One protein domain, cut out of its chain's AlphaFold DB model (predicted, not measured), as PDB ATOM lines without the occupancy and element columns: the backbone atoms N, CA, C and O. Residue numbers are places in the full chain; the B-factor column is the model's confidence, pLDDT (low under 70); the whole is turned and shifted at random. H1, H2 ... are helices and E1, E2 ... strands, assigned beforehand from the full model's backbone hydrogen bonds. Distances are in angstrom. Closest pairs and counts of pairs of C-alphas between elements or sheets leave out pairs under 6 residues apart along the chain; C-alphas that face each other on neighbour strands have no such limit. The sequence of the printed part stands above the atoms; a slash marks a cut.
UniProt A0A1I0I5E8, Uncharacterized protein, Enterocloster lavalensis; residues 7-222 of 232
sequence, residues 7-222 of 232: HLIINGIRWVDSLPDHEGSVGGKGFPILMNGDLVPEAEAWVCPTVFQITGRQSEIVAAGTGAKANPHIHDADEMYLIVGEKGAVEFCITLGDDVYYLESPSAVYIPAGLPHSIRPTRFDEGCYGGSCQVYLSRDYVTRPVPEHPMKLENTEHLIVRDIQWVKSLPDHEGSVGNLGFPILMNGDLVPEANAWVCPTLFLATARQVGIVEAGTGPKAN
ATOM      1  N   HIS A   7     202.652 168.229 267.513       93.56
ATOM      2  CA  HIS A   7     201.453 169.053 267.697       93.56
ATOM      3  C   HIS A   7     201.686 170.546 267.432       93.56
ATOM      4  O   HIS A   7     200.727 171.258 267.164       93.56
ATOM      5  N   LEU A   8     202.940 171.010 267.453       94.25
ATOM      6  CA  LEU A   8     203.300 172.392 267.116       94.25
ATOM      7  C   LEU A   8     203.344 172.636 265.593       94.25
ATOM      8  O   LEU A   8     203.570 173.762 265.154       94.25
ATOM      9  N   ILE A   9     203.174 171.591 264.772       94.19
ATOM     10  CA  ILE A   9     203.280 171.662 263.311       94.19
ATOM     11  C   ILE A   9     201.885 171.695 262.690       94.19
ATOM     12  O   ILE A   9     201.149 170.706 262.718       94.19
ATOM     13  N   ILE A  10     201.560 172.799 262.020       93.81
ATOM     14  CA  ILE A  10     200.318 172.919 261.257       93.81
ATOM     15  C   ILE A  10     200.549 172.538 259.798       93.81
ATOM     16  O   ILE A  10     201.314 173.168 259.071       93.81
ATOM     17  N   ASN A  11     199.854 171.487 259.364       92.44
ATOM     18  CA  ASN A  11     199.860 171.035 257.979       92.44
ATOM     19  C   ASN A  11     198.606 171.549 257.263       92.44
ATOM     20  O   ASN A  11     197.538 170.939 257.336       92.44
ATOM     21  N   GLY A  12     198.765 172.660 256.546       92.00
ATOM     22  CA  GLY A  12     197.726 173.254 255.707       92.00
ATOM     23  C   GLY A  12     196.863 174.306 256.405       92.00
ATOM     24  O   GLY A  12     196.893 174.480 257.617       92.00
ATOM     25  N   ILE A  13     196.087 175.018 255.591       94.75
ATOM     26  CA  ILE A  13     195.214 176.115 256.018       94.75
ATOM     27  C   ILE A  13     193.874 175.564 256.517       94.75
ATOM     28  O   ILE A  13     193.276 174.686 255.883       94.75
ATOM     29  N   ARG A  14     193.364 176.125 257.614       94.94
ATOM     30  CA  ARG A  14     191.965 175.978 258.039       94.94
ATOM     31  C   ARG A  14     191.145 177.153 257.540       94.94
ATOM     32  O   ARG A  14     191.660 178.251 257.452       94.94
ATOM     33  N   TRP A  15     189.886 176.932 257.200       95.62
ATOM     34  CA  TRP A  15     189.004 178.001 256.735       95.62
ATOM     35  C   TRP A  15     187.925 178.243 257.776       95.62
ATOM     36  O   TRP A  15     187.350 177.283 258.288       95.62
ATOM     37  N   VAL A  16     187.674 179.512 258.082       94.38
ATOM     38  CA  VAL A  16     186.559 179.946 258.926       94.38
ATOM     39  C   VAL A  16     185.611 180.802 258.102       94.38
ATOM     40  O   VAL A  16     186.052 181.606 257.284       94.38
ATOM     41  N   ASP A  17     184.308 180.640 258.303       93.38
ATOM     42  CA  ASP A  17     183.303 181.286 257.448       93.38
ATOM     43  C   ASP A  17     183.248 182.809 257.632       93.38
ATOM     44  O   ASP A  17     182.853 183.532 256.718       93.38
ATOM     45  N   SER A  18     183.649 183.306 258.804       92.56
ATOM     46  CA  SER A  18     183.621 184.729 259.138       92.56
ATOM     47  C   SER A  18     184.688 185.088 260.168       92.56
ATOM     48  O   SER A  18     185.155 184.226 260.913       92.56
ATOM     49  N   LEU A  19     185.035 186.372 260.202       93.19
ATOM     50  CA  LEU A  19     185.831 187.011 261.245       93.19
ATOM     51  C   LEU A  19     185.026 188.182 261.822       93.19
ATOM     52  O   LEU A  19     184.191 188.755 261.112       93.19
ATOM     53  N   PRO A  20     185.238 188.544 263.096       92.44
ATOM     54  CA  PRO A  20     184.574 189.701 263.683       92.44
ATOM     55  C   PRO A  20     184.989 190.988 262.947       92.44
ATOM     56  O   PRO A  20     186.115 191.097 262.472       92.44
ATOM     57  N   ASP A  21     184.053 191.928 262.785       93.56
ATOM     58  CA  ASP A  21     184.213 193.193 262.038       93.56
ATOM     59  C   ASP A  21     184.656 193.075 260.565       93.56
ATOM     60  O   ASP A  21     184.942 194.083 259.912       93.56
ATOM     61  N   HIS A  22     184.638 191.865 260.001       91.56
ATOM     62  CA  HIS A  22     184.947 191.622 258.597       91.56
ATOM     63  C   HIS A  22     183.686 191.421 257.756       91.56
ATOM     64  O   HIS A  22     182.719 190.779 258.166       91.56
ATOM     65  N   GLU A  23     183.732 191.922 256.525       91.50
ATOM     66  CA  GLU A  23     182.723 191.678 255.498       91.50
ATOM     67  C   GLU A  23     183.313 190.860 254.347       91.50
ATOM     68  O   GLU A  23     184.494 190.978 254.013       91.50
ATOM     69  N   GLY A  24     182.465 190.067 253.689       89.56
ATOM     70  CA  GLY A  24     182.843 189.284 252.516       89.56
ATOM     71  C   GLY A  24     183.600 187.999 252.854       89.56
ATOM     72  O   GLY A  24     183.495 187.450 253.945       89.56
ATOM     73  N   SER A  25     184.317 187.466 251.866       88.31
ATOM     74  CA  SER A  25     185.134 186.261 252.023       88.31
ATOM     75  C   SER A  25     186.239 186.199 250.973       88.31
ATOM     76  O   SER A  25     186.105 186.730 249.866       88.31
ATOM     77  N   VAL A  26     187.328 185.505 251.289       86.62
ATOM     78  CA  VAL A  26     188.453 185.319 250.373       86.62
ATOM     79  C   VAL A  26     188.126 184.194 249.398       86.62
ATOM     80  O   VAL A  26     187.989 183.028 249.772       86.62
ATOM     81  N   GLY A  27     187.950 184.547 248.122       80.62
ATOM     82  CA  GLY A  27     187.664 183.579 247.057       80.62
ATOM     83  C   GLY A  27     186.374 182.772 247.261       80.62
ATOM     84  O   GLY A  27     186.252 181.684 246.701       80.62
ATOM     85  N   GLY A  28     185.431 183.270 248.071       83.31
ATOM     86  CA  GLY A  28     184.183 182.574 248.395       83.31
ATOM     87  C   GLY A  28     184.309 181.458 249.440       83.31
ATOM     88  O   GLY A  28     183.373 180.675 249.570       83.31
ATOM     89  N   LYS A  29     185.447 181.338 250.142       86.81
ATOM     90  CA  LYS A  29     185.733 180.235 251.086       86.81
ATOM     91  C   LYS A  29     185.763 180.638 252.564       86.81
ATOM     92  O   LYS A  29     186.035 179.795 253.409       86.81
ATOM     93  N   GLY A  30     185.540 181.912 252.862       92.81
ATOM     94  CA  GLY A  30     185.766 182.494 254.187       92.81
ATOM     95  C   GLY A  30     187.185 183.047 254.326       92.81
ATOM     96  O   GLY A  30     187.711 183.628 253.375       92.81
ATOM     97  N   PHE A  31     187.797 182.863 255.494       95.56
ATOM     98  CA  PHE A  31     189.116 183.387 255.841       95.56
ATOM     99  C   PHE A  31     190.093 182.247 256.175       95.56
ATOM    100  O   PHE A  31     189.730 181.332 256.922       95.56
ATOM    101  N   PRO A  32     191.311 182.261 255.607       96.56
ATOM    102  CA  PRO A  32     192.314 181.232 255.846       96.56
ATOM    103  C   PRO A  32     193.040 181.464 257.177       96.56
ATOM    104  O   PRO A  32     193.630 182.511 257.372       96.56
ATOM    105  N   ILE A  33     193.074 180.469 258.057       96.88
ATOM    106  CA  ILE A  33     193.811 180.452 259.326       96.88
ATOM    107  C   ILE A  33     194.968 179.465 259.208       96.88
ATOM    108  O   ILE A  33     194.762 178.285 258.900       96.88
ATOM    109  N   LEU A  34     196.187 179.942 259.452       96.19
ATOM    110  CA  LEU A  34     197.396 179.114 259.453       96.19
ATOM    111  C   LEU A  34     197.891 178.797 260.870       96.19
ATOM    112  O   LEU A  34     198.472 177.738 261.086       96.19
ATOM    113  N   MET A  35     197.650 179.689 261.831       96.38
ATOM    114  CA  MET A  35     198.026 179.513 263.235       96.38
ATOM    115  C   MET A  35     197.050 180.276 264.131       96.38
ATOM    116  O   MET A  35     196.650 181.381 263.776       96.38
ATOM    117  N   ASN A  36     196.652 179.668 265.247       96.56
ATOM    118  CA  ASN A  36     195.898 180.266 266.350       96.56
ATOM    119  C   ASN A  36     195.924 179.318 267.566       96.56
ATOM    120  O   ASN A  36     196.470 178.214 267.477       96.56
ATOM    121  N   GLY A  37     195.266 179.708 268.663       95.69
ATOM    122  CA  GLY A  37     195.123 178.878 269.866       95.69
ATOM    123  C   GLY A  37     194.412 177.549 269.702       95.69
ATOM    124  O   GLY A  37     194.763 176.583 270.375       95.69
ATOM    125  N   ASP A  38     193.420 177.484 268.814       94.00
ATOM    126  CA  ASP A  38     192.676 176.244 268.577       94.00
ATOM    127  C   ASP A  38     193.542 175.185 267.884       94.00
ATOM    128  O   ASP A  38     193.333 173.985 268.063       94.00
ATOM    129  N   LEU A  39     194.503 175.628 267.069       95.00
ATOM    130  CA  LEU A  39     195.419 174.763 266.332       95.00
ATOM    131  C   LEU A  39     196.674 174.428 267.137       95.00
ATOM    132  O   LEU A  39     197.123 173.284 267.100       95.00
ATOM    133  N   VAL A  40     197.217 175.408 267.861       95.44
ATOM    134  CA  VAL A  40     198.375 175.254 268.746       95.44
ATOM    135  C   VAL A  40     198.066 175.984 270.058       95.44
ATOM    136  O   VAL A  40     198.134 177.212 270.088       95.44
ATOM    137  N   PRO A  41     197.743 175.271 271.155       93.88
ATOM    138  CA  PRO A  41     197.395 175.894 272.436       93.88
ATOM    139  C   PRO A  41     198.463 176.842 272.998       93.88
ATOM    140  O   PRO A  41     198.138 177.758 273.753       93.88
ATOM    141  N   GLU A  42     199.725 176.612 272.636       94.31
ATOM    142  CA  GLU A  42     200.888 177.419 273.004       94.31
ATOM    143  C   GLU A  42     201.117 178.648 272.104       94.31
ATOM    144  O   GLU A  42     202.058 179.399 272.350       94.31
ATOM    145  N   ALA A  43     200.319 178.860 271.051       93.75
ATOM    146  CA  ALA A  43     200.505 179.995 270.153       93.75
ATOM    147  C   ALA A  43     200.191 181.330 270.842       93.75
ATOM    148  O   ALA A  43     199.115 181.521 271.403       93.75
ATOM    149  N   GLU A  44     201.109 182.285 270.702       93.19
ATOM    150  CA  GLU A  44     200.924 183.696 271.078       93.19
ATOM    151  C   GLU A  44     200.675 184.583 269.848       93.19
ATOM    152  O   GLU A  44     200.776 185.803 269.907       93.19
ATOM    153  N   ALA A  45     200.347 183.957 268.716       94.88
ATOM    154  CA  ALA A  45     200.008 184.644 267.487       94.88
ATOM    155  C   ALA A  45     198.869 183.937 266.754       94.88
ATOM    156  O   ALA A  45     198.785 182.705 266.706       94.88
ATOM    157  N   TRP A  46     198.039 184.747 266.117       97.19
ATOM    158  CA  TRP A  46     197.025 184.339 265.169       97.19
ATOM    159  C   TRP A  46     197.431 184.825 263.777       97.19
ATOM    160  O   TRP A  46     197.842 185.971 263.611       97.19
ATOM    161  N   VAL A  47     197.358 183.948 262.773       97.38
ATOM    162  CA  VAL A  47     197.886 184.211 261.426       97.38
ATOM    163  C   VAL A  47     196.843 183.886 260.364       97.38
ATOM    164  O   VAL A  47     196.452 182.721 260.213       97.38
ATOM    165  N   CYS A  48     196.469 184.894 259.573       97.25
ATOM    166  CA  CYS A  48     195.545 184.771 258.447       97.25
ATOM    167  C   CYS A  48     196.198 185.186 257.121       97.25
ATOM    168  O   CYS A  48     196.261 186.374 256.796       97.25
ATOM    169  N   PRO A  49     196.707 184.223 256.326       95.50
ATOM    170  CA  PRO A  49     197.369 184.525 255.065       95.50
ATOM    171  C   PRO A  49     196.376 184.587 253.897       95.50
ATOM    172  O   PRO A  49     196.022 183.567 253.304       95.50
ATOM    173  N   THR A  50     195.990 185.792 253.484       95.19
ATOM    174  CA  THR A  50     195.197 186.041 252.266       95.19
ATOM    175  C   THR A  50     196.095 186.309 251.050       95.19
ATOM    176  O   THR A  50     195.903 187.257 250.297       95.19
ATOM    177  N   VAL A  51     197.108 185.458 250.856       94.06
ATOM    178  CA  VAL A  51     198.131 185.599 249.804       94.06
ATOM    179  C   VAL A  51     197.979 184.475 248.781       94.06
ATOM    180  O   VAL A  51     197.988 183.293 249.135       94.06
ATOM    181  N   PHE A  52     197.809 184.821 247.506       93.81
ATOM    182  CA  PHE A  52     197.505 183.856 246.446       93.81
ATOM    183  C   PHE A  52     197.908 184.386 245.067       93.81
ATOM    184  O   PHE A  52     198.239 185.558 244.901       93.81
ATOM    185  N   GLN A  53     197.863 183.512 244.057       95.00
ATOM    186  CA  GLN A  53     197.901 183.966 242.671       95.00
ATOM    187  C   GLN A  53     196.573 184.639 242.336       95.00
ATOM    188  O   GLN A  53     195.507 184.040 242.497       95.00
ATOM    189  N   ILE A  54     196.651 185.884 241.888       96.06
ATOM    190  CA  ILE A  54     195.503 186.728 241.602       96.06
ATOM    191  C   ILE A  54     194.852 186.258 240.303       96.06
ATOM    192  O   ILE A  54     195.490 186.149 239.258       96.06
ATOM    193  N   THR A  55     193.554 185.993 240.372       96.19
ATOM    194  CA  THR A  55     192.710 185.653 239.220       96.19
ATOM    195  C   THR A  55     191.945 186.879 238.727       96.19
ATOM    196  O   THR A  55     191.605 187.744 239.536       96.19
ATOM    197  N   GLY A  56     191.561 186.915 237.445       96.56
ATOM    198  CA  GLY A  56     190.734 188.002 236.903       96.56
ATOM    199  C   GLY A  56     189.443 188.234 237.693       96.56
ATOM    200  O   GLY A  56     189.097 189.368 238.005       96.56
ATOM    201  N   ARG A  57     188.800 187.156 238.171       94.50
ATOM    202  CA  ARG A  57     187.625 187.253 239.056       94.50
ATOM    203  C   ARG A  57     187.919 188.026 240.348       94.50
ATOM    204  O   ARG A  57     187.065 188.768 240.823       94.50
ATOM    205  N   GLN A  58     189.081 187.820 240.966       94.75
ATOM    206  CA  GLN A  58     189.447 188.547 242.188       94.75
ATOM    207  C   GLN A  58     189.724 190.020 241.888       94.75
ATOM    208  O   GLN A  58     189.256 190.875 242.636       94.75
ATOM    209  N   SER A  59     190.406 190.313 240.779       96.19
ATOM    210  CA  SER A  59     190.613 191.684 240.307       96.19
ATOM    211  C   SER A  59     189.286 192.408 240.059       96.19
ATOM    212  O   SER A  59     189.118 193.532 240.526       96.19
ATOM    213  N   GLU A  60     188.305 191.758 239.425       96.25
ATOM    214  CA  GLU A  60     186.957 192.308 239.210       96.25
ATOM    215  C   GLU A  60     186.225 192.606 240.528       96.25
ATOM    216  O   GLU A  60     185.657 193.687 240.693       96.25
ATOM    217  N   ILE A  61     186.257 191.674 241.488       95.00
ATOM    218  CA  ILE A  61     185.626 191.839 242.810       95.00
ATOM    219  C   ILE A  61     186.217 193.044 243.557       95.00
ATOM    220  O   ILE A  61     185.471 193.843 244.135       95.00
ATOM    221  N   VAL A  62     187.549 193.175 243.542       95.56
ATOM    222  CA  VAL A  62     188.266 194.290 244.176       95.56
ATOM    223  C   VAL A  62     187.965 195.607 243.465       95.56
ATOM    224  O   VAL A  62     187.606 196.574 244.133       95.56
ATOM    225  N   ALA A  63     188.018 195.637 242.132       95.62
ATOM    226  CA  ALA A  63     187.697 196.825 241.339       95.62
ATOM    227  C   ALA A  63     186.244 197.294 241.547       95.62
ATOM    228  O   ALA A  63     185.971 198.493 241.537       95.62
ATOM    229  N   ALA A  64     185.318 196.363 241.792       95.50
ATOM    230  CA  ALA A  64     183.930 196.661 242.137       95.50
ATOM    231  C   ALA A  64     183.732 197.121 243.599       95.50
ATOM    232  O   ALA A  64     182.613 197.465 243.978       95.50
ATOM    233  N   GLY A  65     184.776 197.108 244.437       93.50
ATOM    234  CA  GLY A  65     184.696 197.487 245.852       93.50
ATOM    235  C   GLY A  65     183.944 196.479 246.730       93.50
ATOM    236  O   GLY A  65     183.478 196.836 247.809       93.50
ATOM    237  N   THR A  66     183.812 195.231 246.271       91.62
ATOM    238  CA  THR A  66     183.059 194.155 246.955       91.62
ATOM    239  C   THR A  66     183.958 193.055 247.525       91.62
ATOM    240  O   THR A  66     183.477 192.014 247.972       91.62
ATOM    241  N   GLY A  67     185.274 193.275 247.493       91.06
ATOM    242  CA  GLY A  67     186.249 192.396 248.129       91.06
ATOM    243  C   GLY A  67     186.096 192.354 249.646       91.06
ATOM    244  O   GLY A  67     185.475 193.230 250.250       91.06
ATOM    245  N   ALA A  68     186.686 191.324 250.254       92.81
ATOM    246  CA  ALA A  68     186.729 191.218 251.703       92.81
ATOM    247  C   ALA A  68     187.449 192.431 252.311       92.81
ATOM    248  O   ALA A  68     188.465 192.885 251.777       92.81
ATOM    249  N   LYS A  69     186.917 192.951 253.415       94.81
ATOM    250  CA  LYS A  69     187.458 194.111 254.133       94.81
ATOM    251  C   LYS A  69     187.240 193.948 255.632       94.81
ATOM    252  O   LYS A  69     186.307 193.254 256.038       94.81
ATOM    253  N   ALA A  70     188.043 194.649 256.418       96.06
ATOM    254  CA  ALA A  70     187.769 194.888 257.826       96.06
ATOM    255  C   ALA A  70     187.186 196.296 257.982       96.06
ATOM    256  O   ALA A  70     187.737 197.259 257.440       96.06
ATOM    257  N   ASN A  71     186.068 196.421 258.692       96.50
ATOM    258  CA  ASN A  71     185.519 197.719 259.079       96.50
ATOM    259  C   ASN A  71     186.370 198.347 260.200       96.50
ATOM    260  O   ASN A  71     187.148 197.631 260.824       96.50
ATOM    261  N   PRO A  72     186.256 199.659 260.476       97.56
ATOM    262  CA  PRO A  72     187.001 200.290 261.562       97.56
ATOM    263  C   PRO A  72     186.770 199.616 262.920       97.56
ATOM    264  O   PRO A  72     185.636 199.551 263.396       97.56
ATOM    265  N   HIS A  73     187.848 199.148 263.544       98.19
ATOM    266  CA  HIS A  73     187.836 198.470 264.841       98.19
ATOM    267  C   HIS A  73     189.164 198.688 265.586       98.19
ATOM    268  O   HIS A  73     190.065 199.358 265.081       98.19
ATOM    269  N   ILE A  74     189.262 198.156 266.806       98.31
ATOM    270  CA  ILE A  74     190.503 198.085 267.588       98.31
ATOM    271  C   ILE A  74     190.772 196.647 268.043       98.31
ATOM    272  O   ILE A  74     189.860 195.816 268.101       98.31
ATOM    273  N   HIS A  75     192.008 196.406 268.464       97.31
ATOM    274  CA  HIS A  75     192.446 195.183 269.128       97.31
ATOM    275  C   HIS A  75     193.018 195.469 270.525       97.31
ATOM    276  O   HIS A  75     193.445 196.589 270.801       97.31
ATOM    277  N   ASP A  76     193.032 194.459 271.399       95.81
ATOM    278  CA  ASP A  76     193.648 194.540 272.739       95.81
ATOM    279  C   ASP A  76     195.131 194.141 272.759       95.81
ATOM    280  O   ASP A  76     195.821 194.388 273.745       95.81
ATOM    281  N   ALA A  77     195.607 193.508 271.689       96.94
ATOM    282  CA  ALA A  77     197.015 193.252 271.432       96.94
ATOM    283  C   ALA A  77     197.417 193.894 270.097       96.94
ATOM    284  O   ALA A  77     196.577 194.456 269.388       96.94
ATOM    285  N   ASP A  78     198.700 193.826 269.769       97.75
ATOM    286  CA  ASP A  78     199.208 194.413 268.535       97.75
ATOM    287  C   ASP A  78     198.866 193.532 267.327       97.75
ATOM    288  O   ASP A  78     198.783 192.304 267.423       97.75
ATOM    289  N   GLU A  79     198.699 194.154 266.166       98.06
ATOM    290  CA  GLU A  79     198.506 193.478 264.887       98.06
ATOM    291  C   GLU A  79     199.541 193.962 263.864       98.06
ATOM    292  O   GLU A  79     200.054 195.078 263.927       98.06
ATOM    293  N   MET A  80     199.859 193.115 262.894       98.00
ATOM    294  CA  MET A  80     200.617 193.485 261.711       98.00
ATOM    295  C   MET A  80     199.849 193.130 260.447       98.00
ATOM    296  O   MET A  80     199.399 191.995 260.272       98.00
ATOM    297  N   TYR A  81     199.808 194.072 259.509       98.38
ATOM    298  CA  TYR A  81     199.452 193.792 258.122       98.38
ATOM    299  C   TYR A  81     200.719 193.619 257.311       98.38
ATOM    300  O   TYR A  81     201.444 194.579 257.073       98.38
ATOM    301  N   LEU A  82     200.980 192.395 256.862       98.06
ATOM    302  CA  LEU A  82     202.073 192.096 255.945       98.06
ATOM    303  C   LEU A  82     201.506 192.049 254.526       98.06
ATOM    304  O   LEU A  82     200.898 191.055 254.129       98.06
ATOM    305  N   ILE A  83     201.681 193.117 253.753       98.12
ATOM    306  CA  ILE A  83     201.252 193.185 252.354       98.12
ATOM    307  C   ILE A  83     202.403 192.659 251.509       98.12
ATOM    308  O   ILE A  83     203.421 193.321 251.331       98.12
ATOM    309  N   VAL A  84     202.274 191.434 251.018       96.62
ATOM    310  CA  VAL A  84     203.396 190.686 250.450       96.62
ATOM    311  C   VAL A  84     203.051 190.084 249.097       96.62
ATOM    312  O   VAL A  84     201.891 189.818 248.794       96.62
ATOM    313  N   GLY A  85     204.072 189.862 248.272       94.25
ATOM    314  CA  GLY A  85     203.919 189.386 246.901       94.25
ATOM    315  C   GLY A  85     204.920 190.039 245.962       94.25
ATOM    316  O   GLY A  85     205.883 190.669 246.400       94.25
ATOM    317  N   GLU A  86     204.670 189.900 244.666       94.50
ATOM    318  CA  GLU A  86     205.368 190.667 243.640       94.50
ATOM    319  C   GLU A  86     205.165 192.175 243.860       94.50
ATOM    320  O   GLU A  86     204.139 192.621 244.385       94.50
ATOM    321  N   LYS A  87     206.165 192.976 243.478       94.44
ATOM    322  CA  LYS A  87     206.128 194.426 243.677       94.44
ATOM    323  C   LYS A  87     204.988 195.048 242.864       94.44
ATOM    324  O   LYS A  87     204.952 194.876 241.652       94.44
ATOM    325  N   GLY A  88     204.091 195.768 243.535       96.75
ATOM    326  CA  GLY A  88     202.930 196.428 242.932       96.75
ATOM    327  C   GLY A  88     201.720 195.525 242.663       96.75
ATOM    328  O   GLY A  88     200.683 196.046 242.264       96.75
ATOM    329  N   ALA A  89     201.817 194.211 242.910       97.62
ATOM    330  CA  ALA A  89     200.779 193.237 242.550       97.62
ATOM    331  C   ALA A  89     199.428 193.469 243.238       97.62
ATOM    332  O   ALA A  89     198.377 193.124 242.697       97.62
ATOM    333  N   VAL A  90     199.451 194.021 244.449       98.44
ATOM    334  CA  VAL A  90     198.252 194.380 245.204       98.44
ATOM    335  C   VAL A  90     198.402 195.775 245.784       98.44
ATOM    336  O   VAL A  90     199.507 196.183 246.136       98.44
ATOM    337  N   GLU A  91     197.280 196.470 245.931       98.69
ATOM    338  CA  GLU A  91     197.157 197.724 246.663       98.69
ATOM    339  C   GLU A  91     196.028 197.601 247.691       98.69
ATOM    340  O   GLU A  91     194.944 197.083 247.392       98.69
ATOM    341  N   PHE A  92     196.287 198.085 248.903       98.69
ATOM    342  CA  PHE A  92     195.309 198.175 249.980       98.69
ATOM    343  C   PHE A  92     195.170 199.618 250.463       98.69
ATOM    344  O   PHE A  92     196.160 200.328 250.639       98.69
ATOM    345  N   CYS A  93     193.929 200.024 250.730       98.56
ATOM    346  CA  CYS A  93     193.602 201.218 251.497       98.56
ATOM    347  C   CYS A  93     193.521 200.831 252.974       98.56
ATOM    348  O   CYS A  93     192.704 199.982 253.343       98.56
ATOM    349  N   ILE A  94     194.345 201.466 253.798       98.62
ATOM    350  CA  ILE A  94     194.442 201.232 255.238       98.62
ATOM    351  C   ILE A  94     194.172 202.538 255.965       98.62
ATOM    352  O   ILE A  94     194.641 203.593 255.535       98.62
ATOM    353  N   THR A  95     193.423 202.466 257.062       98.38
ATOM    354  CA  THR A  95     193.284 203.594 257.986       98.38
ATOM    355  C   THR A  95     194.063 203.321 259.261       98.38
ATOM    356  O   THR A  95     194.030 202.196 259.754       98.38
ATOM    357  N   LEU A  96     194.720 204.346 259.799       98.38
ATOM    358  CA  LEU A  96     195.368 204.334 261.113       98.38
ATOM    359  C   LEU A  96     194.909 205.583 261.870       98.38
ATOM    360  O   LEU A  96     195.296 206.698 261.534       98.38
ATOM    361  N   GLY A  97     194.030 205.418 262.855       96.25
ATOM    362  CA  GLY A  97     193.302 206.540 263.441       96.25
ATOM    363  C   GLY A  97     192.518 207.310 262.373       96.25
ATOM    364  O   GLY A  97     191.675 206.734 261.683       96.25
ATOM    365  N   ASP A  98     192.813 208.604 262.245       95.12
ATOM    366  CA  ASP A  98     192.185 209.507 261.273       95.12
ATOM    367  C   ASP A  98     192.920 209.521 259.908       95.12
ATOM    368  O   ASP A  98     192.414 210.095 258.939       95.12
ATOM    369  N   ASP A  99     194.095 208.884 259.810       98.06
ATOM    370  CA  ASP A  99     194.934 208.883 258.608       98.06
ATOM    371  C   ASP A  99     194.551 207.765 257.627       98.06
ATOM    372  O   ASP A  99     194.096 206.686 258.017       98.06
ATOM    373  N   VAL A 100     194.772 208.013 256.330       98.56
ATOM    374  CA  VAL A 100     194.474 207.076 255.233       98.56
ATOM    375  C   VAL A 100     195.709 206.867 254.362       98.56
ATOM    376  O   VAL A 100     196.278 207.821 253.831       98.56
ATOM    377  N   TYR A 101     196.065 205.605 254.137       98.75
ATOM    378  CA  TYR A 101     197.220 205.197 253.345       98.75
ATOM    379  C   TYR A 101     196.831 204.221 252.240       98.75
ATOM    380  O   TYR A 101     196.015 203.325 252.442       98.75
ATOM    381  N   TYR A 102     197.475 204.365 251.084       98.56
ATOM    382  CA  TYR A 102     197.418 203.406 249.984       98.56
ATOM    383  C   TYR A 102     198.783 202.740 249.879       98.56
ATOM    384  O   TYR A 102     199.795 203.413 249.651       98.56
ATOM    385  N   LEU A 103     198.818 201.440 250.147       98.62
ATOM    386  CA  LEU A 103     200.047 200.670 250.267       98.62
ATOM    387  C   LEU A 103     200.056 199.537 249.250       98.62
ATOM    388  O   LEU A 103     199.104 198.765 249.160       98.62
ATOM    389  N   GLU A 104     201.157 199.440 248.514       98.50
ATOM    390  CA  GLU A 104     201.398 198.377 247.544       98.50
ATOM    391  C   GLU A 104     202.311 197.296 248.129       98.50
ATOM    392  O   GLU A 104     203.112 197.560 249.031       98.50
ATOM    393  N   SER A 105     202.228 196.070 247.611       97.56
ATOM    394  CA  SER A 105     203.210 195.031 247.940       97.56
ATOM    395  C   SER A 105     204.610 195.369 247.387       97.56
ATOM    396  O   SER A 105     204.715 195.872 246.267       97.56
ATOM    397  N   PRO A 106     205.707 195.031 248.094       97.00
ATOM    398  CA  PRO A 106     205.742 194.647 249.498       97.00
ATOM    399  C   PRO A 106     205.693 195.872 250.428       97.00
ATOM    400  O   PRO A 106     206.399 196.861 250.233       97.00
ATOM    401  N   SER A 107     204.899 195.784 251.486       98.00
ATOM    402  CA  SER A 107     204.874 196.750 252.585       98.00
ATOM    403  C   SER A 107     204.373 196.081 253.859       98.00
ATOM    404  O   SER A 107     203.794 194.993 253.820       98.00
ATOM    405  N   ALA A 108     204.611 196.708 255.004       98.19
ATOM    406  CA  ALA A 108     204.000 196.286 256.252       98.19
ATOM    407  C   ALA A 108     203.510 197.467 257.074       98.19
ATOM    408  O   ALA A 108     204.035 198.576 256.970       98.19
ATOM    409  N   VAL A 109     202.505 197.194 257.897       98.44
ATOM    410  CA  VAL A 109     201.953 198.133 258.870       98.44
ATOM    411  C   VAL A 109     201.961 197.461 260.228       98.44
ATOM    412  O   VAL A 109     201.467 196.341 260.350       98.44
ATOM    413  N   TYR A 110     202.525 198.136 261.220       98.38
ATOM    414  CA  TYR A 110     202.387 197.766 262.620       98.38
ATOM    415  C   TYR A 110     201.203 198.517 263.228       98.38
ATOM    416  O   TYR A 110     201.036 199.714 263.005       98.38
ATOM    417  N   ILE A 111     200.367 197.825 263.986       98.31
ATOM    418  CA  ILE A 111     199.145 198.371 264.570       98.31
ATOM    419  C   ILE A 111     199.215 198.109 266.071       98.31
ATOM    420  O   ILE A 111     198.907 197.000 266.509       98.31
ATOM    421  N   PRO A 112     199.630 199.106 266.869       97.44
ATOM    422  CA  PRO A 112     199.635 198.981 268.316       97.44
ATOM    423  C   PRO A 112     198.234 198.706 268.872       97.44
ATOM    424  O   PRO A 112     197.234 199.223 268.358       97.44
ATOM    425  N   ALA A 113     198.168 197.955 269.969       97.19
ATOM    426  CA  ALA A 113     196.940 197.712 270.713       97.19
ATOM    427  C   ALA A 113     196.172 199.020 270.987       97.19
ATOM    428  O   ALA A 113     196.725 200.020 271.447       97.19
ATOM    429  N   GLY A 114     194.866 199.012 270.726       97.62
ATOM    430  CA  GLY A 114     193.973 200.151 270.929       97.62
ATOM    431  C   GLY A 114     193.953 201.199 269.808       97.62
ATOM    432  O   GLY A 114     193.085 202.075 269.857       97.62
ATOM    433  N   LEU A 115     194.833 201.126 268.801       98.19
ATOM    434  CA  LEU A 115     194.796 202.030 267.645       98.19
ATOM    435  C   LEU A 115     193.636 201.651 266.701       98.19
ATOM    436  O   LEU A 115     193.603 200.519 266.206       98.19
ATOM    437  N   PRO A 116     192.687 202.565 266.405       98.44
ATOM    438  CA  PRO A 116     191.650 202.307 265.412       98.44
ATOM    439  C   PRO A 116     192.239 202.111 264.028       98.44
ATOM    440  O   PRO A 116     193.076 202.900 263.592       98.44
ATOM    441  N   HIS A 117     191.768 201.101 263.314       98.69
ATOM    442  CA  HIS A 117     192.267 200.818 261.980       98.69
ATOM    443  C   HIS A 117     191.247 200.047 261.142       98.69
ATOM    444  O   HIS A 117     190.244 199.533 261.640       98.69
ATOM    445  N   SER A 118     191.486 200.017 259.836       98.50
ATOM    446  CA  SER A 118     190.705 199.249 258.869       98.50
ATOM    447  C   SER A 118     191.563 198.917 257.656       98.50
ATOM    448  O   SER A 118     192.584 199.563 257.410       98.50
ATOM    449  N   ILE A 119     191.139 197.922 256.880       98.31
ATOM    450  CA  ILE A 119     191.829 197.508 255.659       98.31
ATOM    451  C   ILE A 119     190.822 197.076 254.600       98.31
ATOM    452  O   ILE A 119     189.881 196.325 254.865       98.31
ATOM    453  N   ARG A 120     191.046 197.516 253.362       97.81
ATOM    454  CA  ARG A 120     190.336 197.008 252.184       97.81
ATOM    455  C   ARG A 120     191.260 196.978 250.966       97.81
ATOM    456  O   ARG A 120     192.053 197.905 250.795       97.81
ATOM    457  N   PRO A 121     191.152 195.973 250.088       97.81
ATOM    458  CA  PRO A 121     191.869 195.987 248.821       97.81
ATOM    459  C   PRO A 121     191.296 197.076 247.902       97.81
ATOM    460  O   PRO A 121     190.091 197.345 247.900       97.81
ATOM    461  N   THR A 122     192.162 197.708 247.116       98.44
ATOM    462  CA  THR A 122     191.797 198.721 246.110       98.44
ATOM    463  C   THR A 122     192.168 198.298 244.698       98.44
ATOM    464  O   THR A 122     191.472 198.676 243.756       98.44
ATOM    465  N   ARG A 123     193.218 197.487 244.540       98.31
ATOM    466  CA  ARG A 123     193.667 196.974 243.242       98.31
ATOM    467  C   ARG A 123     194.352 195.630 243.415       98.31
ATOM    468  O   ARG A 123     195.185 195.512 244.302       98.31
ATOM    469  N   PHE A 124     194.044 194.668 242.546       98.12
ATOM    470  CA  PHE A 124     194.802 193.426 242.375       98.12
ATOM    471  C   PHE A 124     195.149 193.236 240.895       98.12
ATOM    472  O   PHE A 124     194.253 193.298 240.046       98.12
ATOM    473  N   ASP A 125     196.409 192.931 240.602       97.94
ATOM    474  CA  ASP A 125     196.903 192.720 239.243       97.94
ATOM    475  C   ASP A 125     196.827 191.230 238.872       97.94
ATOM    476  O   ASP A 125     197.495 190.382 239.464       97.94
ATOM    477  N   GLU A 126     195.967 190.893 237.905       97.56
ATOM    478  CA  GLU A 126     195.738 189.509 237.477       97.56
ATOM    479  C   GLU A 126     197.032 188.814 237.024       97.56
ATOM    480  O   GLU A 126     197.842 189.368 236.283       97.56
ATOM    481  N   GLY A 127     197.202 187.558 237.439       96.38
ATOM    482  CA  GLY A 127     198.346 186.715 237.095       96.38
ATOM    483  C   GLY A 127     199.514 186.829 238.074       96.38
ATOM    484  O   GLY A 127     200.246 185.845 238.226       96.38
ATOM    485  N   CYS A 128     199.644 187.958 238.774       96.19
ATOM    486  CA  CYS A 128     200.655 188.157 239.808       96.19
ATOM    487  C   CYS A 128     200.324 187.386 241.092       96.19
ATOM    488  O   CYS A 128     199.171 187.053 241.378       96.19
ATOM    489  N   TYR A 129     201.347 187.107 241.894       94.94
ATOM    490  CA  TYR A 129     201.197 186.546 243.234       94.94
ATOM    491  C   TYR A 129     201.289 187.646 244.293       94.94
ATOM    492  O   TYR A 129     202.290 188.359 244.368       94.94
ATOM    493  N   GLY A 130     200.274 187.764 245.151       96.19
ATOM    494  CA  GLY A 130     200.290 188.729 246.246       96.19
ATOM    495  C   GLY A 130     199.036 188.713 247.109       96.19
ATOM    496  O   GLY A 130     198.110 187.933 246.887       96.19
ATOM    497  N   GLY A 131     199.035 189.552 248.138       96.56
ATOM    498  CA  GLY A 131     197.921 189.707 249.064       96.56
ATOM    499  C   GLY A 131     198.365 190.293 250.395       96.56
ATOM    500  O   GLY A 131     199.436 190.894 250.492       96.56
ATOM    501  N   SER A 132     197.548 190.104 251.426       96.50
ATOM    502  CA  SER A 132     197.893 190.494 252.792       96.50
ATOM    503  C   SER A 132     197.902 189.286 253.723       96.50
ATOM    504  O   SER A 132     197.123 188.347 253.566       96.50
ATOM    505  N   CYS A 133     198.814 189.285 254.686       97.12
ATOM    506  CA  CYS A 133     198.857 188.331 255.779       97.12
ATOM    507  C   CYS A 133     198.708 189.109 257.084       97.12
ATOM    508  O   CYS A 133     199.586 189.901 257.435       97.12
ATOM    509  N   GLN A 134     197.580 188.909 257.756       96.75
ATOM    510  CA  GLN A 134     197.313 189.482 259.068       96.75
ATOM    511  C   GLN A 134     197.995 188.618 260.125       96.75
ATOM    512  O   GLN A 134     197.842 187.392 260.122       96.75
ATOM    513  N   VAL A 135     198.746 189.255 261.019       97.44
ATOM    514  CA  VAL A 135     199.362 188.610 262.180       97.44
ATOM    515  C   VAL A 135     198.941 189.377 263.421       97.44
ATOM    516  O   VAL A 135     199.416 190.483 263.649       97.44
ATOM    517  N   TYR A 136     198.068 188.782 264.220       97.38
ATOM    518  CA  TYR A 136     197.638 189.338 265.495       97.38
ATOM    519  C   TYR A 136     198.451 188.698 266.618       97.38
ATOM    520  O   TYR A 136     198.525 187.473 266.698       97.38
ATOM    521  N   LEU A 137     199.082 189.502 267.471       95.75
ATOM    522  CA  LEU A 137     200.028 189.054 268.500       95.75
ATOM    523  C   LEU A 137     199.317 188.668 269.795       95.75
ATOM    524  O   LEU A 137     199.622 189.118 270.898       95.75
ATOM    525  N   SER A 138     198.314 187.822 269.615       95.12
ATOM    526  CA  SER A 138     197.645 187.080 270.660       95.12
ATOM    527  C   SER A 138     197.092 185.795 270.061       95.12
ATOM    528  O   SER A 138     196.963 185.631 268.846       95.12
ATOM    529  N   ARG A 139     196.755 184.860 270.940       93.75
ATOM    530  CA  ARG A 139     196.280 183.526 270.587       93.75
ATOM    531  C   ARG A 139     194.965 183.534 269.793       93.75
ATOM    532  O   ARG A 139     194.791 182.736 268.867       93.75
ATOM    533  N   ASP A 140     194.040 184.406 270.194       92.12
ATOM    534  CA  ASP A 140     192.641 184.404 269.760       92.12
ATOM    535  C   ASP A 140     192.304 185.748 269.108       92.12
ATOM    536  O   ASP A 140     192.416 186.783 269.758       92.12
ATOM    537  N   TYR A 141     191.875 185.747 267.843       94.44
ATOM    538  CA  TYR A 141     191.542 186.979 267.123       94.44
ATOM    539  C   TYR A 141     190.249 187.606 267.656       94.44
ATOM    540  O   TYR A 141     189.162 187.049 267.492       94.44
ATOM    541  N   VAL A 142     190.373 188.765 268.303       94.19
ATOM    542  CA  VAL A 142     189.266 189.478 268.954       94.19
ATOM    543  C   VAL A 142     189.330 190.947 268.586       94.19
ATOM    544  O   VAL A 142     190.356 191.585 268.797       94.19
ATOM    545  N   THR A 143     188.221 191.492 268.102       96.44
ATOM    546  CA  THR A 143     188.072 192.913 267.777       96.44
ATOM    547  C   THR A 143     187.171 193.604 268.802       96.44
ATOM    548  O   THR A 143     186.377 192.966 269.506       96.44
ATOM    549  N   ARG A 144     187.278 194.929 268.897       96.75
ATOM    550  CA  ARG A 144     186.341 195.778 269.638       96.75
ATOM    551  C   ARG A 144     185.927 196.977 268.784       96.75
ATOM    552  O   ARG A 144     186.722 197.443 267.965       96.75
ATOM    553  N   PRO A 145     184.720 197.526 269.000       96.88
ATOM    554  CA  PRO A 145     184.315 198.757 268.336       96.88
ATOM    555  C   PRO A 145     185.243 199.917 268.710       96.88
ATOM    556  O   PRO A 145     185.765 199.981 269.827       96.88
ATOM    557  N   VAL A 146     185.391 200.868 267.790       97.44
ATOM    558  CA  VAL A 146     186.114 202.120 268.047       97.44
ATOM    559  C   VAL A 146     185.396 202.901 269.165       97.44
ATOM    560  O   VAL A 146     184.195 203.157 269.042       97.44
ATOM    561  N   PRO A 147     186.081 203.271 270.264       96.19
ATOM    562  CA  PRO A 147     185.461 203.996 271.372       96.19
ATOM    563  C   PRO A 147     185.208 205.470 271.015       96.19
ATOM    564  O   PRO A 147     185.802 206.005 270.084       96.19
ATOM    565  N   GLU A 148     184.373 206.159 271.801       95.50
ATOM    566  CA  GLU A 148     184.060 207.593 271.615       95.50
ATOM    567  C   GLU A 148     185.308 208.495 271.683       95.50
ATOM    568  O   GLU A 148     185.395 209.530 271.019       95.50
ATOM    569  N   HIS A 149     186.299 208.086 272.476       95.44
ATOM    570  CA  HIS A 149     187.587 208.759 272.621       95.44
ATOM    571  C   HIS A 149     188.714 207.774 272.286       95.44
ATOM    572  O   HIS A 149     189.281 207.165 273.197       95.44
ATOM    573  N   PRO A 150     189.000 207.553 270.991       95.81
ATOM    574  CA  PRO A 150     190.014 206.594 270.578       95.81
ATOM    575  C   PRO A 150     191.426 207.061 270.917       95.81
ATOM    576  O   PRO A 150     191.686 208.259 271.063       95.81
ATOM    577  N   MET A 151     192.348 206.095 270.984       94.44
ATOM    578  CA  MET A 151     193.779 206.378 270.943       94.44
ATOM    579  C   MET A 151     194.091 207.258 269.728       94.44
ATOM    580  O   MET A 151     193.551 207.050 268.640       94.44
ATOM    581  N   LYS A 152     194.986 208.225 269.923       93.75
ATOM    582  CA  LYS A 152     195.524 209.066 268.857       93.75
ATOM    583  C   LYS A 152     197.041 209.034 268.909       93.75
ATOM    584  O   LYS A 152     197.617 209.148 269.988       93.75
ATOM    585  N   LEU A 153     197.659 208.913 267.742       93.81
ATOM    586  CA  LEU A 153     199.094 209.065 267.546       93.81
ATOM    587  C   LEU A 153     199.319 210.290 266.662       93.81
ATOM    588  O   LEU A 153     198.546 210.533 265.741       93.81
ATOM    589  N   GLU A 154     200.344 211.087 266.968       90.88
ATOM    590  CA  GLU A 154     200.628 212.328 266.225       90.88
ATOM    591  C   GLU A 154     201.206 212.068 264.830       90.88
ATOM    592  O   GLU A 154     201.046 212.881 263.925       90.88
ATOM    593  N   ASN A 155     201.887 210.937 264.668       95.00
ATOM    594  CA  ASN A 155     202.429 210.456 263.413       95.00
ATOM    595  C   ASN A 155     202.049 208.981 263.318       95.00
ATOM    596  O   ASN A 155     202.375 208.228 264.227       95.00
ATOM    597  N   THR A 156     201.326 208.570 262.283       97.56
ATOM    598  CA  THR A 156     201.045 207.146 262.039       97.56
ATOM    599  C   THR A 156     201.866 206.592 260.874       97.56
ATOM    600  O   THR A 156     201.951 205.380 260.699       97.56
ATOM    601  N   GLU A 157     202.568 207.448 260.120       97.56
ATOM    602  CA  GLU A 157     203.396 207.023 258.988       97.56
ATOM    603  C   GLU A 157     204.630 206.234 259.442       97.56
ATOM    604  O   GLU A 157     205.078 205.342 258.725       97.56
ATOM    605  N   HIS A 158     205.160 206.497 260.644       97.19
ATOM    606  CA  HIS A 158     206.302 205.737 261.175       97.19
ATOM    607  C   HIS A 158     205.965 204.278 261.498       97.19
ATOM    608  O   HIS A 158     206.880 203.479 261.659       97.19
ATOM    609  N   LEU A 159     204.680 203.920 261.563       98.00
ATOM    610  CA  LEU A 159     204.225 202.540 261.731       98.00
ATOM    611  C   LEU A 159     204.271 201.736 260.418       98.00
ATOM    612  O   LEU A 159     203.940 200.548 260.401       98.00
ATOM    613  N   ILE A 160     204.644 202.379 259.306       98.44
ATOM    614  CA  ILE A 160     204.603 201.811 257.962       98.44
ATOM    615  C   ILE A 160     206.022 201.581 257.450       98.44
ATOM    616  O   ILE A 160     206.821 202.505 257.307       98.44
ATOM    617  N   VAL A 161     206.300 200.344 257.041       97.94
ATOM    618  CA  VAL A 161     207.515 199.989 256.305       97.94
ATOM    619  C   VAL A 161     207.165 199.847 254.830       97.94
ATOM    620  O   VAL A 161     206.398 198.966 254.431       97.94
ATOM    621  N   ARG A 162     207.729 200.728 253.999       95.62
ATOM    622  CA  ARG A 162     207.576 200.687 252.541       95.62
ATOM    623  C   ARG A 162     208.768 199.950 251.932       95.62
ATOM    624  O   ARG A 162     209.892 200.439 252.009       95.62
ATOM    625  N   ASP A 163     208.496 198.824 251.280       94.44
ATOM    626  CA  ASP A 163     209.485 197.924 250.675       94.44
ATOM    627  C   ASP A 163     210.340 197.117 251.677       94.44
ATOM    628  O   ASP A 163     210.477 197.440 252.859       94.44
ATOM    629  N   ILE A 164     210.921 196.029 251.173       92.81
ATOM    630  CA  ILE A 164     211.784 195.120 251.928       92.81
ATOM    631  C   ILE A 164     213.144 195.777 252.174       92.81
ATOM    632  O   ILE A 164     213.832 196.200 251.243       92.81
ATOM    633  N   GLN A 165     213.568 195.773 253.433       92.50
ATOM    634  CA  GLN A 165     214.912 196.161 253.848       92.50
ATOM    635  C   GLN A 165     215.839 194.941 253.838       92.50
ATOM    636  O   GLN A 165     215.381 193.807 253.942       92.50
ATOM    637  N   TRP A 166     217.152 195.143 253.712       91.38
ATOM    638  CA  TRP A 166     218.114 194.039 253.608       91.38
ATOM    639  C   TRP A 166     219.231 194.172 254.632       91.38
ATOM    640  O   TRP A 166     219.921 195.192 254.679       91.38
ATOM    641  N   VAL A 167     219.464 193.109 255.403       89.50
ATOM    642  CA  VAL A 167     220.605 193.015 256.321       89.50
ATOM    643  C   VAL A 167     221.590 191.955 255.868       89.50
ATOM    644  O   VAL A 167     221.218 190.913 255.339       89.50
ATOM    645  N   LYS A 168     222.883 192.202 256.082       86.75
ATOM    646  CA  LYS A 168     223.947 191.315 255.586       86.75
ATOM    647  C   LYS A 168     224.061 189.999 256.357       86.75
ATOM    648  O   LYS A 168     224.598 189.038 255.819       86.75
ATOM    649  N   SER A 169     223.599 189.965 257.603       84.88
ATOM    650  CA  SER A 169     223.754 188.824 258.505       84.88
ATOM    651  C   SER A 169     222.658 188.808 259.561       84.88
ATOM    652  O   SER A 169     222.221 189.874 259.995       84.88
ATOM    653  N   LEU A 170     222.292 187.611 260.016       83.88
ATOM    654  CA  LEU A 170     221.449 187.384 261.190       83.88
ATOM    655  C   LEU A 170     222.169 186.450 262.171       83.88
ATOM    656  O   LEU A 170     222.927 185.586 261.718       83.88
ATOM    657  N   PRO A 171     221.940 186.590 263.489       83.81
ATOM    658  CA  PRO A 171     222.447 185.642 264.479       83.81
ATOM    659  C   PRO A 171     222.049 184.205 264.130       83.81
ATOM    660  O   PRO A 171     220.918 183.971 263.718       83.81
ATOM    661  N   ASP A 172     222.978 183.255 264.256       84.88
ATOM    662  CA  ASP A 172     222.773 181.815 264.003       84.88
ATOM    663  C   ASP A 172     222.329 181.412 262.581       84.88
ATOM    664  O   ASP A 172     221.975 180.251 262.342       84.88
ATOM    665  N   HIS A 173     222.404 182.338 261.618       83.50
ATOM    666  CA  HIS A 173     222.093 182.084 260.213       83.50
ATOM    667  C   HIS A 173     223.342 182.149 259.336       83.50
ATOM    668  O   HIS A 173     224.174 183.050 259.447       83.50
ATOM    669  N   GLU A 174     223.431 181.212 258.395       82.75
ATOM    670  CA  GLU A 174     224.470 181.177 257.369       82.75
ATOM    671  C   GLU A 174     223.878 181.472 255.986       82.75
ATOM    672  O   GLU A 174     222.755 181.072 255.666       82.75
ATOM    673  N   GLY A 175     224.669 182.127 255.134       82.88
ATOM    674  CA  GLY A 175     224.322 182.377 253.737       82.88
ATOM    675  C   GLY A 175     223.572 183.688 253.509       82.88
ATOM    676  O   GLY A 175     223.752 184.667 254.226       82.88
ATOM    677  N   SER A 176     222.791 183.727 252.432       81.44
ATOM    678  CA  SER A 176     221.970 184.880 252.058       81.44
ATOM    679  C   SER A 176     220.864 184.464 251.092       81.44
ATOM    680  O   SER A 176     220.983 183.480 250.360       81.44
ATOM    681  N   VAL A 177     219.794 185.248 251.056       81.19
ATOM    682  CA  VAL A 177     218.703 185.138 250.095       81.19
ATOM    683  C   VAL A 177     219.074 185.961 248.863       81.19
ATOM    684  O   VAL A 177     219.316 187.164 248.943       81.19
ATOM    685  N   GLY A 178     219.176 185.302 247.706       77.31
ATOM    686  CA  GLY A 178     219.433 185.980 246.430       77.31
ATOM    687  C   GLY A 178     220.757 186.754 246.352       77.31
ATOM    688  O   GLY A 178     220.873 187.637 245.511       77.31
ATOM    689  N   ASN A 179     221.749 186.432 247.193       79.81
ATOM    690  CA  ASN A 179     223.009 187.176 247.359       79.81
ATOM    691  C   ASN A 179     222.861 188.604 247.930       79.81
ATOM    692  O   ASN A 179     223.826 189.366 247.891       79.81
ATOM    693  N   LEU A 180     221.686 188.982 248.444       82.25
ATOM    694  CA  LEU A 180     221.421 190.326 248.980       82.25
ATOM    695  C   LEU A 180     221.519 190.400 250.512       82.25
ATOM    696  O   LEU A 180     221.666 191.483 251.069       82.25
ATOM    697  N   GLY A 181     221.478 189.251 251.185       87.62
ATOM    698  CA  GLY A 181     221.426 189.144 252.642       87.62
ATOM    699  C   GLY A 181     220.101 188.535 253.080       87.62
ATOM    700  O   GLY A 181     219.597 187.634 252.413       87.62
ATOM    701  N   PHE A 182     219.535 189.020 254.175       89.06
ATOM    702  CA  PHE A 182     218.244 188.584 254.691       89.06
ATOM    703  C   PHE A 182     217.226 189.726 254.589       89.06
ATOM    704  O   PHE A 182     217.548 190.850 254.990       89.06
ATOM    705  N   PRO A 183     216.033 189.463 254.032       91.50
ATOM    706  CA  PRO A 183     214.985 190.465 253.914       91.50
ATOM    707  C   PRO A 183     214.361 190.756 255.285       91.50
ATOM    708  O   PRO A 183     214.086 189.838 256.046       91.50
ATOM    709  N   ILE A 184     214.093 192.022 255.585       93.00
ATOM    710  CA  ILE A 184     213.362 192.474 256.772       93.00
ATOM    711  C   ILE A 184     212.192 193.326 256.300       93.00
ATOM    712  O   ILE A 184     212.377 194.262 255.525       93.00
ATOM    713  N   LEU A 185     210.994 192.998 256.773       93.88
ATOM    714  CA  LEU A 185     209.787 193.776 256.496       93.88
ATOM    715  C   LEU A 185     209.223 194.455 257.749       93.88
ATOM    716  O   LEU A 185     208.526 195.454 257.627       93.88
ATOM    717  N   MET A 186     209.542 193.950 258.941       94.88
ATOM    718  CA  MET A 186     209.159 194.571 260.210       94.88
ATOM    719  C   MET A 186     210.148 194.179 261.310       94.88
ATOM    720  O   MET A 186     210.479 192.998 261.428       94.88
ATOM    721  N   ASN A 187     210.622 195.149 262.092       94.00
ATOM    722  CA  ASN A 187     211.316 194.948 263.368       94.00
ATOM    723  C   ASN A 187     211.363 196.256 264.180       94.00
ATOM    724  O   ASN A 187     211.041 197.318 263.650       94.00
ATOM    725  N   GLY A 188     211.851 196.173 265.422       93.50
ATOM    726  CA  GLY A 188     212.045 197.321 266.319       93.50
ATOM    727  C   GLY A 188     212.990 198.421 265.809       93.50
ATOM    728  O   GLY A 188     212.904 199.556 266.264       93.50
ATOM    729  N   ASP A 189     213.883 198.125 264.857       92.44
ATOM    730  CA  ASP A 189     214.762 199.147 264.264       92.44
ATOM    731  C   ASP A 189     214.035 199.987 263.201       92.44
ATOM    732  O   ASP A 189     214.398 201.139 262.964       92.44
ATOM    733  N   LEU A 190     213.038 199.398 262.529       94.75
ATOM    734  CA  LEU A 190     212.232 200.050 261.497       94.75
ATOM    735  C   LEU A 190     210.994 200.726 262.090       94.75
ATOM    736  O   LEU A 190     210.665 201.841 261.693       94.75
ATOM    737  N   VAL A 191     210.339 200.060 263.040       96.31
ATOM    738  CA  VAL A 191     209.187 200.562 263.791       96.31
ATOM    739  C   VAL A 191     209.464 200.310 265.274       96.31
ATOM    740  O   VAL A 191     209.387 199.158 265.696       96.31
ATOM    741  N   PRO A 192     209.805 201.335 266.077       94.88
ATOM    742  CA  PRO A 192     210.210 201.168 267.478       94.88
ATOM    743  C   PRO A 192     209.217 200.406 268.362       94.88
ATOM    744  O   PRO A 192     209.619 199.761 269.328       94.88
ATOM    745  N   GLU A 193     207.928 200.476 268.038       94.06
ATOM    746  CA  GLU A 193     206.853 199.778 268.736       94.06
ATOM    747  C   GLU A 193     206.804 198.279 268.412       94.06
ATOM    748  O   GLU A 193     206.237 197.514 269.186       94.06
ATOM    749  N   ALA A 194     207.413 197.836 267.306       92.69
ATOM    750  CA  ALA A 194     207.319 196.458 266.855       92.69
ATOM    751  C   ALA A 194     207.989 195.475 267.826       92.69
ATOM    752  O   ALA A 194     209.212 195.366 267.920       92.69
ATOM    753  N   ASN A 195     207.156 194.668 268.477       87.12
ATOM    754  CA  ASN A 195     207.527 193.519 269.310       87.12
ATOM    755  C   ASN A 195     207.700 192.211 268.515       87.12
ATOM    756  O   ASN A 195     207.825 191.136 269.100       87.12
ATOM    757  N   ALA A 196     207.731 192.292 267.186       87.44
ATOM    758  CA  ALA A 196     207.945 191.158 266.302       87.44
ATOM    759  C   ALA A 196     209.035 191.462 265.274       87.44
ATOM    760  O   ALA A 196     209.259 192.607 264.883       87.44
ATOM    761  N   TRP A 197     209.695 190.403 264.813       89.06
ATOM    762  CA  TRP A 197     210.697 190.466 263.759       89.06
ATOM    763  C   TRP A 197     210.241 189.611 262.572       89.06
ATOM    764  O   TRP A 197     209.988 188.416 262.722       89.06
ATOM    765  N   VAL A 198     210.111 190.218 261.390       91.56
ATOM    766  CA  VAL A 198     209.520 189.594 260.198       91.56
ATOM    767  C   VAL A 198     210.511 189.602 259.036       91.56
ATOM    768  O   VAL A 198     210.850 190.655 258.492       91.56
ATOM    769  N   CYS A 199     210.901 188.401 258.600       88.69
ATOM    770  CA  CYS A 199     211.748 188.159 257.430       88.69
ATOM    771  C   CYS A 199     210.997 187.361 256.362       88.69
ATOM    772  O   CYS A 199     211.006 186.122 256.375       88.69
ATOM    773  N   PRO A 200     210.319 188.041 255.421       85.19
ATOM    774  CA  PRO A 200     209.590 187.352 254.373       85.19
ATOM    775  C   PRO A 200     210.573 186.820 253.335       85.19
ATOM    776  O   PRO A 200     211.222 187.577 252.619       85.19
ATOM    777  N   THR A 201     210.646 185.499 253.198       80.06
ATOM    778  CA  THR A 201     211.434 184.882 252.127       80.06
ATOM    779  C   THR A 201     210.501 184.441 251.002       80.06
ATOM    780  O   THR A 201     210.195 183.263 250.848       80.06
ATOM    781  N   LEU A 202     210.002 185.418 250.241       74.75
ATOM    782  CA  LEU A 202     209.080 185.203 249.127       74.75
ATOM    783  C   LEU A 202     209.820 185.415 247.813       74.75
ATOM    784  O   LEU A 202     210.214 186.529 247.479       74.75
ATOM    785  N   PHE A 203     210.038 184.336 247.073       72.31
ATOM    786  CA  PHE A 203     210.702 184.397 245.781       72.31
ATOM    787  C   PHE A 203     210.086 183.393 244.816       72.31
ATOM    788  O   PHE A 203     209.699 182.290 245.203       72.31
ATOM    789  N   LEU A 204     210.040 183.767 243.536       74.94
ATOM    790  CA  LEU A 204     209.746 182.826 242.463       74.94
ATOM    791  C   LEU A 204     210.772 181.695 242.525       74.94
ATOM    792  O   LEU A 204     211.962 181.984 242.505       74.94
ATOM    793  N   ALA A 205     210.341 180.436 242.573       82.19
ATOM    794  CA  ALA A 205     211.240 179.285 242.557       82.19
ATOM    795  C   ALA A 205     211.825 179.066 241.149       82.19
ATOM    796  O   ALA A 205     211.329 178.267 240.359       82.19
ATOM    797  N   THR A 206     212.886 179.797 240.806       85.69
ATOM    798  CA  THR A 206     213.616 179.599 239.544       85.69
ATOM    799  C   THR A 206     214.412 178.294 239.566       85.69
ATOM    800  O   THR A 206     214.782 177.805 240.632       85.69
ATOM    801  N   ALA A 207     214.792 177.773 238.391       89.94
ATOM    802  CA  ALA A 207     215.678 176.605 238.289       89.94
ATOM    803  C   ALA A 207     216.975 176.765 239.109       89.94
ATOM    804  O   ALA A 207     217.483 175.802 239.677       89.94
ATOM    805  N   ARG A 208     217.483 178.001 239.230       86.06
ATOM    806  CA  ARG A 208     218.636 178.312 240.078       86.06
ATOM    807  C   ARG A 208     218.325 178.124 241.567       86.06
ATOM    808  O   ARG A 208     219.135 177.518 242.260       86.06
ATOM    809  N   GLN A 209     217.202 178.644 242.074       84.12
ATOM    810  CA  GLN A 209     216.830 178.441 243.484       84.12
ATOM    811  C   GLN A 209     216.530 176.976 243.782       84.12
ATOM    812  O   GLN A 209     216.954 176.489 244.824       84.12
ATOM    813  N   VAL A 210     215.874 176.269 242.858       87.50
ATOM    814  CA  VAL A 210     215.647 174.823 242.974       87.50
ATOM    815  C   VAL A 210     216.984 174.093 243.116       87.50
ATOM    816  O   VAL A 210     217.172 173.378 244.094       87.50
ATOM    817  N   GLY A 211     217.956 174.375 242.242       89.38
ATOM    818  CA  GLY A 211     219.291 173.777 242.336       89.38
ATOM    819  C   GLY A 211     220.031 174.097 243.644       89.38
ATOM    820  O   GLY A 211     220.712 173.230 244.185       89.38
ATOM    821  N   ILE A 212     219.878 175.310 244.195       85.38
ATOM    822  CA  ILE A 212     220.452 175.679 245.505       85.38
ATOM    823  C   ILE A 212     219.863 174.816 246.631       85.38
ATOM    824  O   ILE A 212     220.612 174.328 247.485       85.38
ATOM    825  N   VAL A 213     218.537 174.636 246.632       85.81
ATOM    826  CA  VAL A 213     217.812 173.840 247.633       85.81
ATOM    827  C   VAL A 213     218.162 172.359 247.506       85.81
ATOM    828  O   VAL A 213     218.519 171.741 248.506       85.81
ATOM    829  N   GLU A 214     218.134 171.804 246.294       90.31
ATOM    830  CA  GLU A 214     218.478 170.399 246.026       90.31
ATOM    831  C   GLU A 214     219.926 170.069 246.409       90.31
ATOM    832  O   GLU A 214     220.203 168.981 246.910       90.31
ATOM    833  N   ALA A 215     220.849 171.021 246.238       91.38
ATOM    834  CA  ALA A 215     222.237 170.879 246.669       91.38
ATOM    835  C   ALA A 215     222.445 171.082 248.185       91.38
ATOM    836  O   ALA A 215     223.561 170.900 248.670       91.38
ATOM    837  N   GLY A 216     221.419 171.500 248.940       86.50
ATOM    838  CA  GLY A 216     221.533 171.807 250.371       86.50
ATOM    839  C   GLY A 216     222.416 173.023 250.677       86.50
ATOM    840  O   GLY A 216     222.973 173.127 251.767       86.50
ATOM    841  N   THR A 217     222.569 173.933 249.710       85.19
ATOM    842  CA  THR A 217     223.450 175.120 249.796       85.19
ATOM    843  C   THR A 217     222.691 176.419 250.071       85.19
ATOM    844  O   THR A 217     223.272 177.504 250.043       85.19
ATOM    845  N   GLY A 218     221.382 176.319 250.307       82.75
ATOM    846  CA  GLY A 218     220.539 177.455 250.660       82.75
ATOM    847  C   GLY A 218     220.836 178.014 252.054       82.75
ATOM    848  O   GLY A 218     221.523 177.367 252.851       82.75
ATOM    849  N   PRO A 219     220.308 179.213 252.360       82.38
ATOM    850  CA  PRO A 219     220.377 179.759 253.705       82.38
ATOM    851  C   PRO A 219     219.719 178.797 254.697       82.38
ATOM    852  O   PRO A 219     218.681 178.196 254.410       82.38
ATOM    853  N   LYS A 220     220.343 178.649 255.863       83.94
ATOM    854  CA  LYS A 220     219.894 177.748 256.926       83.94
ATOM    855  C   LYS A 220     220.128 178.390 258.285       83.94
ATOM    856  O   LYS A 220     221.075 179.160 258.457       83.94
ATOM    857  N   ALA A 221     219.282 178.024 259.236       84.50
ATOM    858  CA  ALA A 221     219.488 178.314 260.643       84.50
ATOM    859  C   ALA A 221     220.070 177.077 261.334       84.50
ATOM    860  O   ALA A 221     219.633 175.950 261.078       84.50
ATOM    861  N   ASN A 222     221.039 177.285 262.222       86.38
ATOM    862  CA  ASN A 222     221.470 176.238 263.146       86.38
ATOM    863  C   ASN A 222     220.409 176.048 264.248       86.38
ATOM    864  O   ASN A 222     219.650 176.981 264.506       86.38
TER     865      ASN A 222
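This is residues 7 to 222 of the 232 residues of an uncharacterized protein of Enterocloster lavalensis (UniProt A0A1I0I5E8). Two antiparallel sheets, E3-E10-E5-E8-E11 and E4-E9-E6-E7, make a sandwich, with hairpin E1-E2 packed on E3, H1 at E9's end, and a loop-rich arm with hairpin E12-E13 and H2. Named elements, 13 strands and two helices, hold 85 of 216 printed residues, under half, mostly strand. It is compact, radius of gyration of the C-alphas 17.6 A, spanning 57 by 39 by 36 A.

E1, residues 14 to 16, begins at C-alpha (191.965, 175.978, 258.039). E2 is 31 to 33, E3 46 to 53, 22.5 A long, H1 56 to 63. E4 to E10 lie within 69 to 136, E11 to E13 within 160 to 184. H2, 207 to 214, ends at C-alpha (218.478, 170.399, 246.026).

A jelly roll, one hairpin wound over both sheets, pairs E3 with E10, E4 with E9, E5 with E8 and E6 with E7. N 48 and O 134 are within hydrogen-bond range, 2.9 A, as is every helix O i to N i+4 pair.

The printed part has no cut and no residue under 70 pLDDT.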